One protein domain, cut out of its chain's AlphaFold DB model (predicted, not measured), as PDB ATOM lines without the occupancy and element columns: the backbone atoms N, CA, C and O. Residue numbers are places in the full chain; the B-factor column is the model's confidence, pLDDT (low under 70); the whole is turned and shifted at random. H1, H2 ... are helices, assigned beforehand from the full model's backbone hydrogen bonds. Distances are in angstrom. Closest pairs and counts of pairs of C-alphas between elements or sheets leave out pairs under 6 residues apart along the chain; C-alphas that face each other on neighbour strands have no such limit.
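What this domain is: This is residues 19 to 96 of the 97 residues of an uncharacterized protein of Schistocephalus solidus (UniProt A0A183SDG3). A long helix, H1, turns back at its end into the much shorter H2, a helical hairpin with very unequal arms, and from the end of H2 a thin link leads away to a small head. Seen whole it is an open V with the turn between H1 and H2 at its point: H1 makes one arm, of which residues 19 to 42 stick out free, and H2, the link and the head make the other, the head being a loop tied by a short antiparallel pairing of residues 80 to 81 with 88 to 89, followed by the small helix H3. The printed part has 78 residues, with three named helices in the order H1, H2, H3 and no named strand; the class is all helix. It is extended, with a radius of gyration of the C-alphas of 21.0 A, and its flat outline spans 60 by 44 by 18 A.

How they stand to each other: H1, residues 19 to 55, touches H2, residues 59 to 70, with its residues 46 to 54 alone. Their closest C-alphas are those of Tyr 53 and Phe 62, 5.2 A apart. The two form a helical hairpin, running opposite ways at a shallow tilt of 17 degrees. H3, residues 92 to 95, touches no helix: H1 and H3 are apart, and so are H2 and H3. In H1 and H2 every O i to N i+4 pair is within hydrogen-bond range; H3 is too short for such a pair, and its one O i to N i+3 pair is within range.

Where its parts are: H1 begins with C-alpha 19 at (-8.255, -41.866, -15.156) and runs 53.4 A to C-alpha 55. H2 runs 16.4 A from C-alpha 59 at (-59.874, -62.994, -11.606) to C-alpha 70. Residues 71 to 91 hold no named element. H3 has four residues and ends with C-alpha 95 at (-61.999, -33.956, 4.309).

The domain as a whole: The two C-alphas farthest apart are those of Ala 19 and Leu 96, the first and last printed residues, 61.0 A apart. Residues 19 to 42, which belong to H1, and residues 70 to 75, of which residue 70 belongs to H2, stand free. The printed part has no cut. The link from H1 to H2 is tight, with 3 residues, and the link from H2 to H3 is long, with 21. The mean pLDDT of the printed part is 86.5; residues 74 to 79, residue 90 and residues 92 to 96 are under 70.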
ATOM      1  N   ALA A  19      -8.088 -40.452 -15.495       86.75
ATOM      2  CA  ALA A  19      -8.255 -41.866 -15.156       86.75
ATOM      3  C   ALA A  19      -9.302 -42.104 -14.050       86.75
ATOM      4  O   ALA A  19     -10.169 -42.964 -14.207       86.75
ATOM      5  N   ASN A  20      -9.290 -41.302 -12.979       84.50
ATOM      6  CA  ASN A  20     -10.249 -41.406 -11.874       84.50
ATOM      7  C   ASN A  20     -11.670 -41.068 -12.338       84.50
ATOM      8  O   ASN A  20     -12.618 -41.770 -11.987       84.50
ATOM      9  N   LYS A  21     -11.824 -40.049 -13.194       85.50
ATOM     10  CA  LYS A  21     -13.122 -39.725 -13.810       85.50
ATOM     11  C   LYS A  21     -13.637 -40.900 -14.643       85.50
ATOM     12  O   LYS A  21     -14.782 -41.315 -14.473       85.50
ATOM     13  N   ILE A  22     -12.791 -41.476 -15.500       92.12
ATOM     14  CA  ILE A  22     -13.152 -42.634 -16.334       92.12
ATOM     15  C   ILE A  22     -13.560 -43.830 -15.463       92.12
ATOM     16  O   ILE A  22     -14.601 -44.440 -15.718       92.12
ATOM     17  N   ALA A  23     -12.785 -44.147 -14.423       91.44
ATOM     18  CA  ALA A  23     -13.091 -45.227 -13.488       91.44
ATOM     19  C   ALA A  23     -14.440 -45.000 -12.785       91.44
ATOM     20  O   ALA A  23     -15.282 -45.897 -12.771       91.44
ATOM     21  N   PHE A  24     -14.702 -43.783 -12.302       89.56
ATOM     22  CA  PHE A  24     -15.972 -43.427 -11.670       89.56
ATOM     23  C   PHE A  24     -17.175 -43.614 -12.607       89.56
ATOM     24  O   PHE A  24     -18.160 -44.255 -12.231       89.56
ATOM     25  N   TYR A  25     -17.111 -43.115 -13.846       92.69
ATOM     26  CA  TYR A  25     -18.207 -43.288 -14.808       92.69
ATOM     27  C   TYR A  25     -18.434 -44.754 -15.187       92.69
ATOM     28  O   TYR A  25     -19.588 -45.160 -15.357       92.69
ATOM     29  N   ARG A  26     -17.368 -45.558 -15.287       96.25
ATOM     30  CA  ARG A  26     -17.469 -47.008 -15.514       96.25
ATOM     31  C   ARG A  26     -18.179 -47.697 -14.349       96.25
ATOM     32  O   ARG A  26     -19.157 -48.405 -14.584       96.25
ATOM     33  N   SER A  27     -17.769 -47.416 -13.114       95.81
ATOM     34  CA  SER A  27     -18.416 -47.950 -11.908       95.81
ATOM     35  C   SER A  27     -19.885 -47.539 -11.827       95.81
ATOM     36  O   SER A  27     -20.757 -48.381 -11.621       95.81
ATOM     37  N   ARG A  28     -20.197 -46.263 -12.087       96.44
ATOM     38  CA  ARG A  28     -21.581 -45.769 -12.111       96.44
ATOM     39  C   ARG A  28     -22.424 -46.472 -13.176       96.44
ATOM     40  O   ARG A  28     -23.567 -46.825 -12.895       96.44
ATOM     41  N   ARG A  29     -21.887 -46.680 -14.386       97.50
ATOM     42  CA  ARG A  29     -22.574 -47.434 -15.452       97.50
ATOM     43  C   ARG A  29     -22.840 -48.877 -15.032       97.50
ATOM     44  O   ARG A  29     -23.947 -49.354 -15.254       97.50
ATOM     45  N   LEU A  30     -21.874 -49.539 -14.394       98.06
ATOM     46  CA  LEU A  30     -22.034 -50.914 -13.920       98.06
ATOM     47  C   LEU A  30     -23.142 -51.029 -12.868       98.06
ATOM     48  O   LEU A  30     -24.007 -51.893 -12.985       98.06
ATOM     49  N   VAL A  31     -23.147 -50.138 -11.874       97.31
ATOM     50  CA  VAL A  31     -24.183 -50.123 -10.831       97.31
ATOM     51  C   VAL A  31     -25.562 -49.867 -11.437       97.31
ATOM     52  O   VAL A  31     -26.504 -50.589 -11.124       97.31
ATOM     53  N   LYS A  32     -25.681 -48.898 -12.355       97.56
ATOM     54  CA  LYS A  32     -26.946 -48.640 -13.060       97.56
ATOM     55  C   LYS A  32     -27.418 -49.850 -13.865       97.56
ATOM     56  O   LYS A  32     -28.597 -50.170 -13.814       97.56
ATOM     57  N   LYS A  33     -26.509 -50.529 -14.570       98.06
ATOM     58  CA  LYS A  33     -26.830 -51.724 -15.361       98.06
ATOM     59  C   LYS A  33     -27.352 -52.856 -14.478       98.06
ATOM     60  O   LYS A  33     -28.401 -53.402 -14.774       98.06
ATOM     61  N   ARG A  34     -26.680 -53.143 -13.359       98.00
ATOM     62  CA  ARG A  34     -27.130 -54.171 -12.405       98.00
ATOM     63  C   ARG A  34     -28.480 -53.840 -11.778       98.00
ATOM     64  O   ARG A  34     -29.300 -54.730 -11.592       98.00
ATOM     65  N   LEU A  35     -28.710 -52.566 -11.451       97.75
ATOM     66  CA  LEU A  35     -30.001 -52.127 -10.929       97.75
ATOM     67  C   LEU A  35     -31.112 -52.341 -11.962       97.75
ATOM     68  O   LEU A  35     -32.164 -52.861 -11.605       97.75
ATOM     69  N   GLN A  36     -30.855 -51.989 -13.224       97.94
ATOM     70  CA  GLN A  36     -31.793 -52.222 -14.317       97.94
ATOM     71  C   GLN A  36     -32.074 -53.718 -14.496       97.94
ATOM     72  O   GLN A  36     -33.226 -54.115 -14.472       97.94
ATOM     73  N   GLU A  37     -31.039 -54.560 -14.558       98.00
ATOM     74  CA  GLU A  37     -31.193 -56.018 -14.689       98.00
ATOM     75  C   GLU A  37     -32.015 -56.619 -13.538       98.00
ATOM     76  O   GLU A  37     -32.850 -57.500 -13.753       98.00
ATOM     77  N   MET A  38     -31.822 -56.130 -12.310       97.12
ATOM     78  CA  MET A  38     -32.603 -56.561 -11.151       97.12
ATOM     79  C   MET A  38     -34.073 -56.135 -11.259       97.12
ATOM     80  O   MET A  38     -34.963 -56.930 -10.952       97.12
ATOM     81  N   GLN A  39     -34.331 -54.901 -11.703       96.00
ATOM     82  CA  GLN A  39     -35.685 -54.398 -11.940       96.00
ATOM     83  C   GLN A  39     -36.376 -55.174 -13.061       96.00
ATOM     84  O   GLN A  39     -37.498 -55.633 -12.863       96.00
ATOM     85  N   ASP A  40     -35.693 -55.394 -14.181       97.19
ATOM     86  CA  ASP A  40     -36.208 -56.145 -15.326       97.19
ATOM     87  C   ASP A  40     -36.543 -57.582 -14.913       97.19
ATOM     88  O   ASP A  40     -37.645 -58.055 -15.171       97.19
ATOM     89  N   THR A  41     -35.655 -58.244 -14.163       98.19
ATOM     90  CA  THR A  41     -35.898 -59.604 -13.647       98.19
ATOM     91  C   THR A  41     -37.134 -59.660 -12.748       98.19
ATOM     92  O   THR A  41     -37.926 -60.602 -12.825       98.19
ATOM     93  N   TRP A  42     -37.317 -58.667 -11.874       96.25
ATOM     94  CA  TRP A  42     -38.509 -58.581 -11.031       96.25
ATOM     95  C   TRP A  42     -39.778 -58.324 -11.857       96.25
ATOM     96  O   TRP A  42     -40.790 -58.989 -11.628       96.25
ATOM     97  N   MET A  43     -39.713 -57.429 -12.848       95.12
ATOM     98  CA  MET A  43     -40.827 -57.115 -13.746       95.12
ATOM     99  C   MET A  43     -41.245 -58.322 -14.588       95.12
ATOM    100  O   MET A  43     -42.438 -58.610 -14.668       95.12
ATOM    101  N   THR A  44     -40.292 -59.071 -15.152       97.81
ATOM    102  CA  THR A  44     -40.566 -60.304 -15.905       97.81
ATOM    103  C   THR A  44     -41.310 -61.318 -15.041       97.81
ATOM    104  O   THR A  44     -42.377 -61.784 -15.431       97.81
ATOM    105  N   ARG A  45     -40.829 -61.579 -13.817       96.75
ATOM    106  CA  ARG A  45     -41.502 -62.502 -12.885       96.75
ATOM    107  C   ARG A  45     -42.918 -62.048 -12.535       96.75
ATOM    108  O   ARG A  45     -43.827 -62.867 -12.432       96.75
ATOM    109  N   LYS A  46     -43.123 -60.742 -12.335       95.00
ATOM    110  CA  LYS A  46     -44.452 -60.187 -12.043       95.00
ATOM    111  C   LYS A  46     -45.397 -60.294 -13.237       95.00
ATOM    112  O   LYS A  46     -46.574 -60.588 -13.040       95.00
ATOM    113  N   ALA A  47     -44.894 -60.098 -14.454       95.31
ATOM    114  CA  ALA A  47     -45.673 -60.277 -15.673       95.31
ATOM    115  C   ALA A  47     -46.109 -61.739 -15.853       95.31
ATOM    116  O   ALA A  47     -47.287 -61.989 -16.101       95.31
ATOM    117  N   GLU A  48     -45.201 -62.695 -15.646       96.12
ATOM    118  CA  GLU A  48     -45.501 -64.133 -15.699       96.12
ATOM    119  C   GLU A  48     -46.559 -64.541 -14.665       96.12
ATOM    120  O   GLU A  48     -47.504 -65.255 -14.996       96.12
ATOM    121  N   GLU A  49     -46.450 -64.052 -13.427       93.69
ATOM    122  CA  GLU A  49     -47.434 -64.300 -12.366       93.69
ATOM    123  C   GLU A  49     -48.832 -63.783 -12.757       93.69
ATOM    124  O   GLU A  49     -49.826 -64.508 -12.667       93.69
ATOM    125  N   ILE A  50     -48.911 -62.536 -13.230       93.94
ATOM    126  CA  ILE A  50     -50.169 -61.911 -13.661       93.94
ATOM    127  C   ILE A  50     -50.766 -62.671 -14.852       93.94
ATOM    128  O   ILE A  50     -51.960 -62.979 -14.851       93.94
ATOM    129  N   GLN A  51     -49.947 -63.022 -15.843       94.56
ATOM    130  CA  GLN A  51     -50.385 -63.795 -17.001       94.56
ATOM    131  C   GLN A  51     -50.863 -65.199 -16.601       94.56
ATOM    132  O   GLN A  51     -51.878 -65.666 -17.113       94.56
ATOM    133  N   GLY A  52     -50.195 -65.852 -15.648       95.19
ATOM    134  CA  GLY A  52     -50.613 -67.142 -15.101       95.19
ATOM    135  C   GLY A  52     -52.022 -67.094 -14.507       95.19
ATOM    136  O   GLY A  52     -52.851 -67.948 -14.825       95.19
ATOM    137  N   TYR A  53     -52.336 -66.057 -13.720       93.62
ATOM    138  CA  TYR A  53     -53.688 -65.872 -13.182       93.62
ATOM    139  C   TYR A  53     -54.730 -65.575 -14.262       93.62
ATOM    140  O   TYR A  53     -55.860 -66.054 -14.152       93.62
ATOM    141  N   ALA A  54     -54.364 -64.817 -15.299       90.06
ATOM    142  CA  ALA A  54     -55.250 -64.552 -16.431       90.06
ATOM    143  C   ALA A  54     -55.584 -65.844 -17.193       90.06
ATOM    144  O   ALA A  54     -56.754 -66.136 -17.428       90.06
ATOM    145  N   ASN A  55     -54.569 -66.659 -17.496       93.94
ATOM    146  CA  ASN A  55     -54.726 -67.922 -18.218       93.94
ATOM    147  C   ASN A  55     -55.581 -68.941 -17.449       93.94
ATOM    148  O   ASN A  55     -56.311 -69.718 -18.055       93.94
ATOM    149  N   GLN A  56     -55.506 -68.935 -16.115       94.31
ATOM    150  CA  GLN A  56     -56.302 -69.812 -15.247       94.31
ATOM    151  C   GLN A  56     -57.696 -69.242 -14.920       94.31
ATOM    152  O   GLN A  56     -58.428 -69.836 -14.129       94.31
ATOM    153  N   ASN A  57     -58.070 -68.090 -15.493       87.44
ATOM    154  CA  ASN A  57     -59.321 -67.376 -15.213       87.44
ATOM    155  C   ASN A  57     -59.539 -67.069 -13.710       87.44
ATOM    156  O   ASN A  57     -60.666 -66.999 -13.215       87.44
ATOM    157  N   VAL A  58     -58.453 -66.874 -12.951       90.25
ATOM    158  CA  VAL A  58     -58.509 -66.580 -11.510       90.25
ATOM    159  C   VAL A  58     -58.539 -65.065 -11.299       90.25
ATOM    160  O   VAL A  58     -57.570 -64.442 -10.852       90.25
ATOM    161  N   CYS A  59     -59.686 -64.452 -11.606       86.50
ATOM    162  CA  CYS A  59     -59.874 -62.994 -11.606       86.50
ATOM    163  C   CYS A  59     -59.477 -62.300 -10.289       86.50
ATOM    164  O   CYS A  59     -58.900 -61.212 -10.304       86.50
ATOM    165  N   LYS A  60     -59.738 -62.929  -9.133       91.62
ATOM    166  CA  LYS A  60     -59.400 -62.363  -7.813       91.62
ATOM    167  C   LYS A  60     -57.891 -62.163  -7.636       91.62
ATOM    168  O   LYS A  60     -57.455 -61.121  -7.133       91.62
ATOM    169  N   ASN A  61     -57.102 -63.148  -8.053       92.00
ATOM    170  CA  ASN A  61     -55.649 -63.115  -7.910       92.00
ATOM    171  C   ASN A  61     -55.023 -62.195  -8.958       92.00
ATOM    172  O   ASN A  61     -54.153 -61.401  -8.611       92.00
ATOM    173  N   PHE A  62     -55.546 -62.201 -10.188       89.88
ATOM    174  CA  PHE A  62     -55.148 -61.256 -11.233       89.88
ATOM    175  C   PHE A  62     -55.291 -59.794 -10.776       89.88
ATOM    176  O   PHE A  62     -54.342 -59.010 -10.856       89.88
ATOM    177  N   PHE A  63     -56.456 -59.433 -10.225       88.38
ATOM    178  CA  PHE A  63     -56.699 -58.078  -9.727       88.38
ATOM    179  C   PHE A  63     -55.796 -57.727  -8.538       88.38
ATOM    180  O   PHE A  63     -55.267 -56.618  -8.456       88.38
ATOM    181  N   SER A  64     -55.581 -58.683  -7.631       90.44
ATOM    182  CA  SER A  64     -54.719 -58.487  -6.458       90.44
ATOM    183  C   SER A  64     -53.256 -58.266  -6.863       90.44
ATOM    184  O   SER A  64     -52.626 -57.330  -6.372       90.44
ATOM    185  N   ALA A  65     -52.736 -59.060  -7.804       91.62
ATOM    186  CA  ALA A  65     -51.372 -58.944  -8.316       91.62
ATOM    187  C   ALA A  65     -51.160 -57.641  -9.103       91.62
ATOM    188  O   ALA A  65     -50.182 -56.931  -8.874       91.62
ATOM    189  N   THR A  66     -52.119 -57.262  -9.952       90.94
ATOM    190  CA  THR A  66     -52.068 -55.996 -10.704       90.94
ATOM    191  C   THR A  66     -52.050 -54.790  -9.763       90.94
ATOM    192  O   THR A  66     -51.259 -53.861  -9.940       90.94
ATOM    193  N   LYS A  67     -52.864 -54.823  -8.701       90.19
ATOM    194  CA  LYS A  67     -52.870 -53.789  -7.662       90.19
ATOM    195  C   LYS A  67     -51.582 -53.773  -6.835       90.19
ATOM    196  O   LYS A  67     -51.202 -52.714  -6.358       90.19
ATOM    197  N   ALA A  68     -50.901 -54.899  -6.663       89.56
ATOM    198  CA  ALA A  68     -49.617 -54.924  -5.965       89.56
ATOM    199  C   ALA A  68     -48.487 -54.262  -6.778       89.56
ATOM    200  O   ALA A  68     -47.571 -53.706  -6.182       89.56
ATOM    201  N   VAL A  69     -48.551 -54.309  -8.116       91.62
ATOM    202  CA  VAL A  69     -47.543 -53.695  -9.003       91.62
ATOM    203  C   VAL A  69     -47.822 -52.209  -9.241       91.62
ATOM    204  O   VAL A  69     -46.909 -51.395  -9.149       91.62
ATOM    205  N   TYR A  70     -49.075 -51.852  -9.533       87.69
ATOM    206  CA  TYR A  70     -49.449 -50.493  -9.953       87.69
ATOM    207  C   TYR A  70     -50.272 -49.721  -8.919       87.69
ATOM    208  O   TYR A  70     -50.590 -48.551  -9.120       87.69
ATOM    209  N   GLY A  71     -50.681 -50.369  -7.829       85.31
ATOM    210  CA  GLY A  71     -51.514 -49.742  -6.815       85.31
ATOM    211  C   GLY A  71     -50.717 -48.802  -5.907       85.31
ATOM    212  O   GLY A  71     -49.524 -49.009  -5.682       85.31
ATOM    213  N   PRO A  72     -51.377 -47.783  -5.333       81.12
ATOM    214  CA  PRO A  72     -50.756 -46.900  -4.357       81.12
ATOM    215  C   PRO A  72     -50.136 -47.691  -3.184       81.12
ATOM    216  O   PRO A  72     -50.820 -48.551  -2.618       81.12
ATOM    217  N   PRO A  73     -48.892 -47.379  -2.763       72.25
ATOM    218  CA  PRO A  73     -48.209 -48.066  -1.655       72.25
ATOM    219  C   PRO A  73     -48.938 -47.939  -0.312       72.25
ATOM    220  O   PRO A  73     -48.822 -48.789   0.565       72.25
ATOM    221  N   VAL A  74     -49.703 -46.860  -0.156       69.31
ATOM    222  CA  VAL A  74     -50.544 -46.576   1.005       69.31
ATOM    223  C   VAL A  74     -51.974 -46.456   0.499       69.31
ATOM    224  O   VAL A  74     -52.202 -45.869  -0.560       69.31
ATOM    225  N   LYS A  75     -52.955 -46.971   1.254       67.00
ATOM    226  CA  LYS A  75     -54.378 -46.648   1.046       67.00
ATOM    227  C   LYS A  75     -54.597 -45.159   1.356       67.00
ATOM    228  O   LYS A  75     -55.121 -44.809   2.408       67.00
ATOM    229  N   GLY A  76     -54.127 -44.285   0.475       63.28
ATOM    230  CA  GLY A  76     -54.398 -42.861   0.532       63.28
ATOM    231  C   GLY A  76     -55.864 -42.628   0.204       63.28
ATOM    232  O   GLY A  76     -56.394 -43.225  -0.735       63.28
ATOM    233  N   ALA A  77     -56.525 -41.774   0.986       61.69
ATOM    234  CA  ALA A  77     -57.760 -41.163   0.526       61.69
ATOM    235  C   ALA A  77     -57.450 -40.419  -0.782       61.69
ATOM    236  O   ALA A  77     -56.398 -39.786  -0.893       61.69
ATOM    237  N   ALA A  78     -58.329 -40.540  -1.779       68.12
ATOM    238  CA  ALA A  78     -58.180 -39.781  -3.012       68.12
ATOM    239  C   ALA A  78     -58.075 -38.287  -2.651       68.12
ATOM    240  O   ALA A  78     -58.917 -37.812  -1.883       68.12
ATOM    241  N   PRO A  79     -57.059 -37.557  -3.145       69.56
ATOM    242  CA  PRO A  79     -56.958 -36.133  -2.885       69.56
ATOM    243  C   PRO A  79     -58.208 -35.436  -3.427       69.56
ATOM    244  O   PRO A  79     -58.487 -35.514  -4.622       69.56
ATOM    245  N   LEU A  80     -58.977 -34.786  -2.553       76.94
ATOM    246  CA  LEU A  80     -60.126 -33.987  -2.973       76.94
ATOM    247  C   LEU A  80     -59.669 -32.553  -3.233       76.94
ATOM    248  O   LEU A  80     -58.968 -31.961  -2.409       76.94
ATOM    249  N   LEU A  81     -60.073 -32.008  -4.378       79.19
ATOM    250  CA  LEU A  81     -59.902 -30.594  -4.697       79.19
ATOM    251  C   LEU A  81     -60.795 -29.754  -3.782       79.19
ATOM    252  O   LEU A  81     -61.983 -30.036  -3.615       79.19
ATOM    253  N   SER A  82     -60.207 -28.732  -3.172       74.00
ATOM    254  CA  SER A  82     -60.937 -27.698  -2.448       74.00
ATOM    255  C   SER A  82     -61.774 -26.832  -3.403       74.00
ATOM    256  O   SER A  82     -61.501 -26.757  -4.601       74.00
ATOM    257  N   ALA A  83     -62.794 -26.150  -2.874       77.44
ATOM    258  CA  ALA A  83     -63.700 -25.316  -3.672       77.44
ATOM    259  C   ALA A  83     -63.001 -24.129  -4.370       77.44
ATOM    260  O   ALA A  83     -63.461 -23.668  -5.409       77.44
ATOM    261  N   ASP A  84     -61.877 -23.653  -3.829       81.94
ATOM    262  CA  ASP A  84     -61.021 -22.612  -4.415       81.94
ATOM    263  C   ASP A  84     -60.014 -23.160  -5.451       81.94
ATOM    264  O   ASP A  84     -59.252 -22.393  -6.040       81.94
ATOM    265  N   GLY A  85     -59.987 -24.479  -5.679       79.19
ATOM    266  CA  GLY A  85     -59.208 -25.141  -6.731       79.19
ATOM    267  C   GLY A  85     -57.689 -25.153  -6.530       79.19
ATOM    268  O   GLY A  85     -56.971 -25.654  -7.393       79.19
ATOM    269  N   ARG A  86     -57.175 -24.607  -5.420       76.38
ATOM    270  CA  ARG A  86     -55.728 -24.441  -5.180       76.38
ATOM    271  C   ARG A  86     -55.117 -25.465  -4.230       76.38
ATOM    272  O   ARG A  86     -53.896 -25.601  -4.222       76.38
ATOM    273  N   THR A  87     -55.916 -26.182  -3.438       80.62
ATOM    274  CA  THR A  87     -55.396 -27.149  -2.459       80.62
ATOM    275  C   THR A  87     -55.965 -28.551  -2.657       80.62
ATOM    276  O   THR A  87     -57.161 -28.754  -2.856       80.62
ATOM    277  N   LEU A  88     -55.072 -29.544  -2.599       80.62
ATOM    278  CA  LEU A  88     -55.422 -30.962  -2.572       80.62
ATOM    279  C   LEU A  88     -55.492 -31.427  -1.119       80.62
ATOM    280  O   LEU A  88     -54.503 -31.346  -0.390       80.62
ATOM    281  N   ARG A  89     -56.652 -31.930  -0.696       73.50
ATOM    282  CA  ARG A  89     -56.873 -32.404   0.675       73.50
ATOM    283  C   ARG A  89     -56.576 -33.893   0.756       73.50
ATOM    284  O   ARG A  89     -57.308 -34.701   0.189       73.50
ATOM    285  N   THR A  90     -55.504 -34.247   1.457       68.75
ATOM    286  CA  THR A  90     -55.031 -35.635   1.617       68.75
ATOM    287  C   THR A  90     -55.313 -36.210   3.009       68.75
ATOM    288  O   THR A  90     -55.328 -37.428   3.182       68.75
ATOM    289  N   GLU A  91     -55.585 -35.359   4.003       71.94
ATOM    290  CA  GLU A  91     -55.857 -35.769   5.382       71.94
ATOM    291  C   GLU A  91     -57.355 -35.984   5.645       71.94
ATOM    292  O   GLU A  91     -58.202 -35.146   5.329       71.94
ATOM    293  N   LYS A  92     -57.687 -37.107   6.292       67.12
ATOM    294  CA  LYS A  92     -59.068 -37.506   6.630       67.12
ATOM    295  C   LYS A  92     -59.786 -36.487   7.528       67.12
ATOM    296  O   LYS A  92     -60.980 -36.264   7.363       67.12
ATOM    297  N   THR A  93     -59.042 -35.866   8.447       67.69
ATOM    298  CA  THR A  93     -59.489 -34.799   9.365       67.69
ATOM    299  C   THR A  93     -59.818 -33.500   8.646       67.69
ATOM    300  O   THR A  93     -60.615 -32.706   9.130       67.69
ATOM    301  N   GLN A  94     -59.204 -33.270   7.489       66.25
ATOM    302  CA  GLN A  94     -59.526 -32.129   6.659       66.25
ATOM    303  C   GLN A  94     -60.801 -32.455   5.871       66.25
ATOM    304  O   GLN A  94     -61.765 -31.701   5.945       66.25
ATOM    305  N   ILE A  95     -60.863 -33.593   5.177       66.19
ATOM    306  CA  ILE A  95     -61.999 -33.956   4.309       66.19
ATOM    307  C   ILE A  95     -63.354 -33.946   5.042       66.19
ATOM    308  O   ILE A  95     -64.335 -33.481   4.468       66.19
ATOM    309  N   LEU A  96     -63.402 -34.429   6.283       62.94
ATOM    310  CA  LEU A  96     -64.621 -34.508   7.088       62.94
ATOM    311  C   LEU A  96     -64.699 -33.310   8.043       62.94
ATOM    312  O   LEU A  96     -64.134 -33.352   9.135       62.94
TER     313      LEU A  96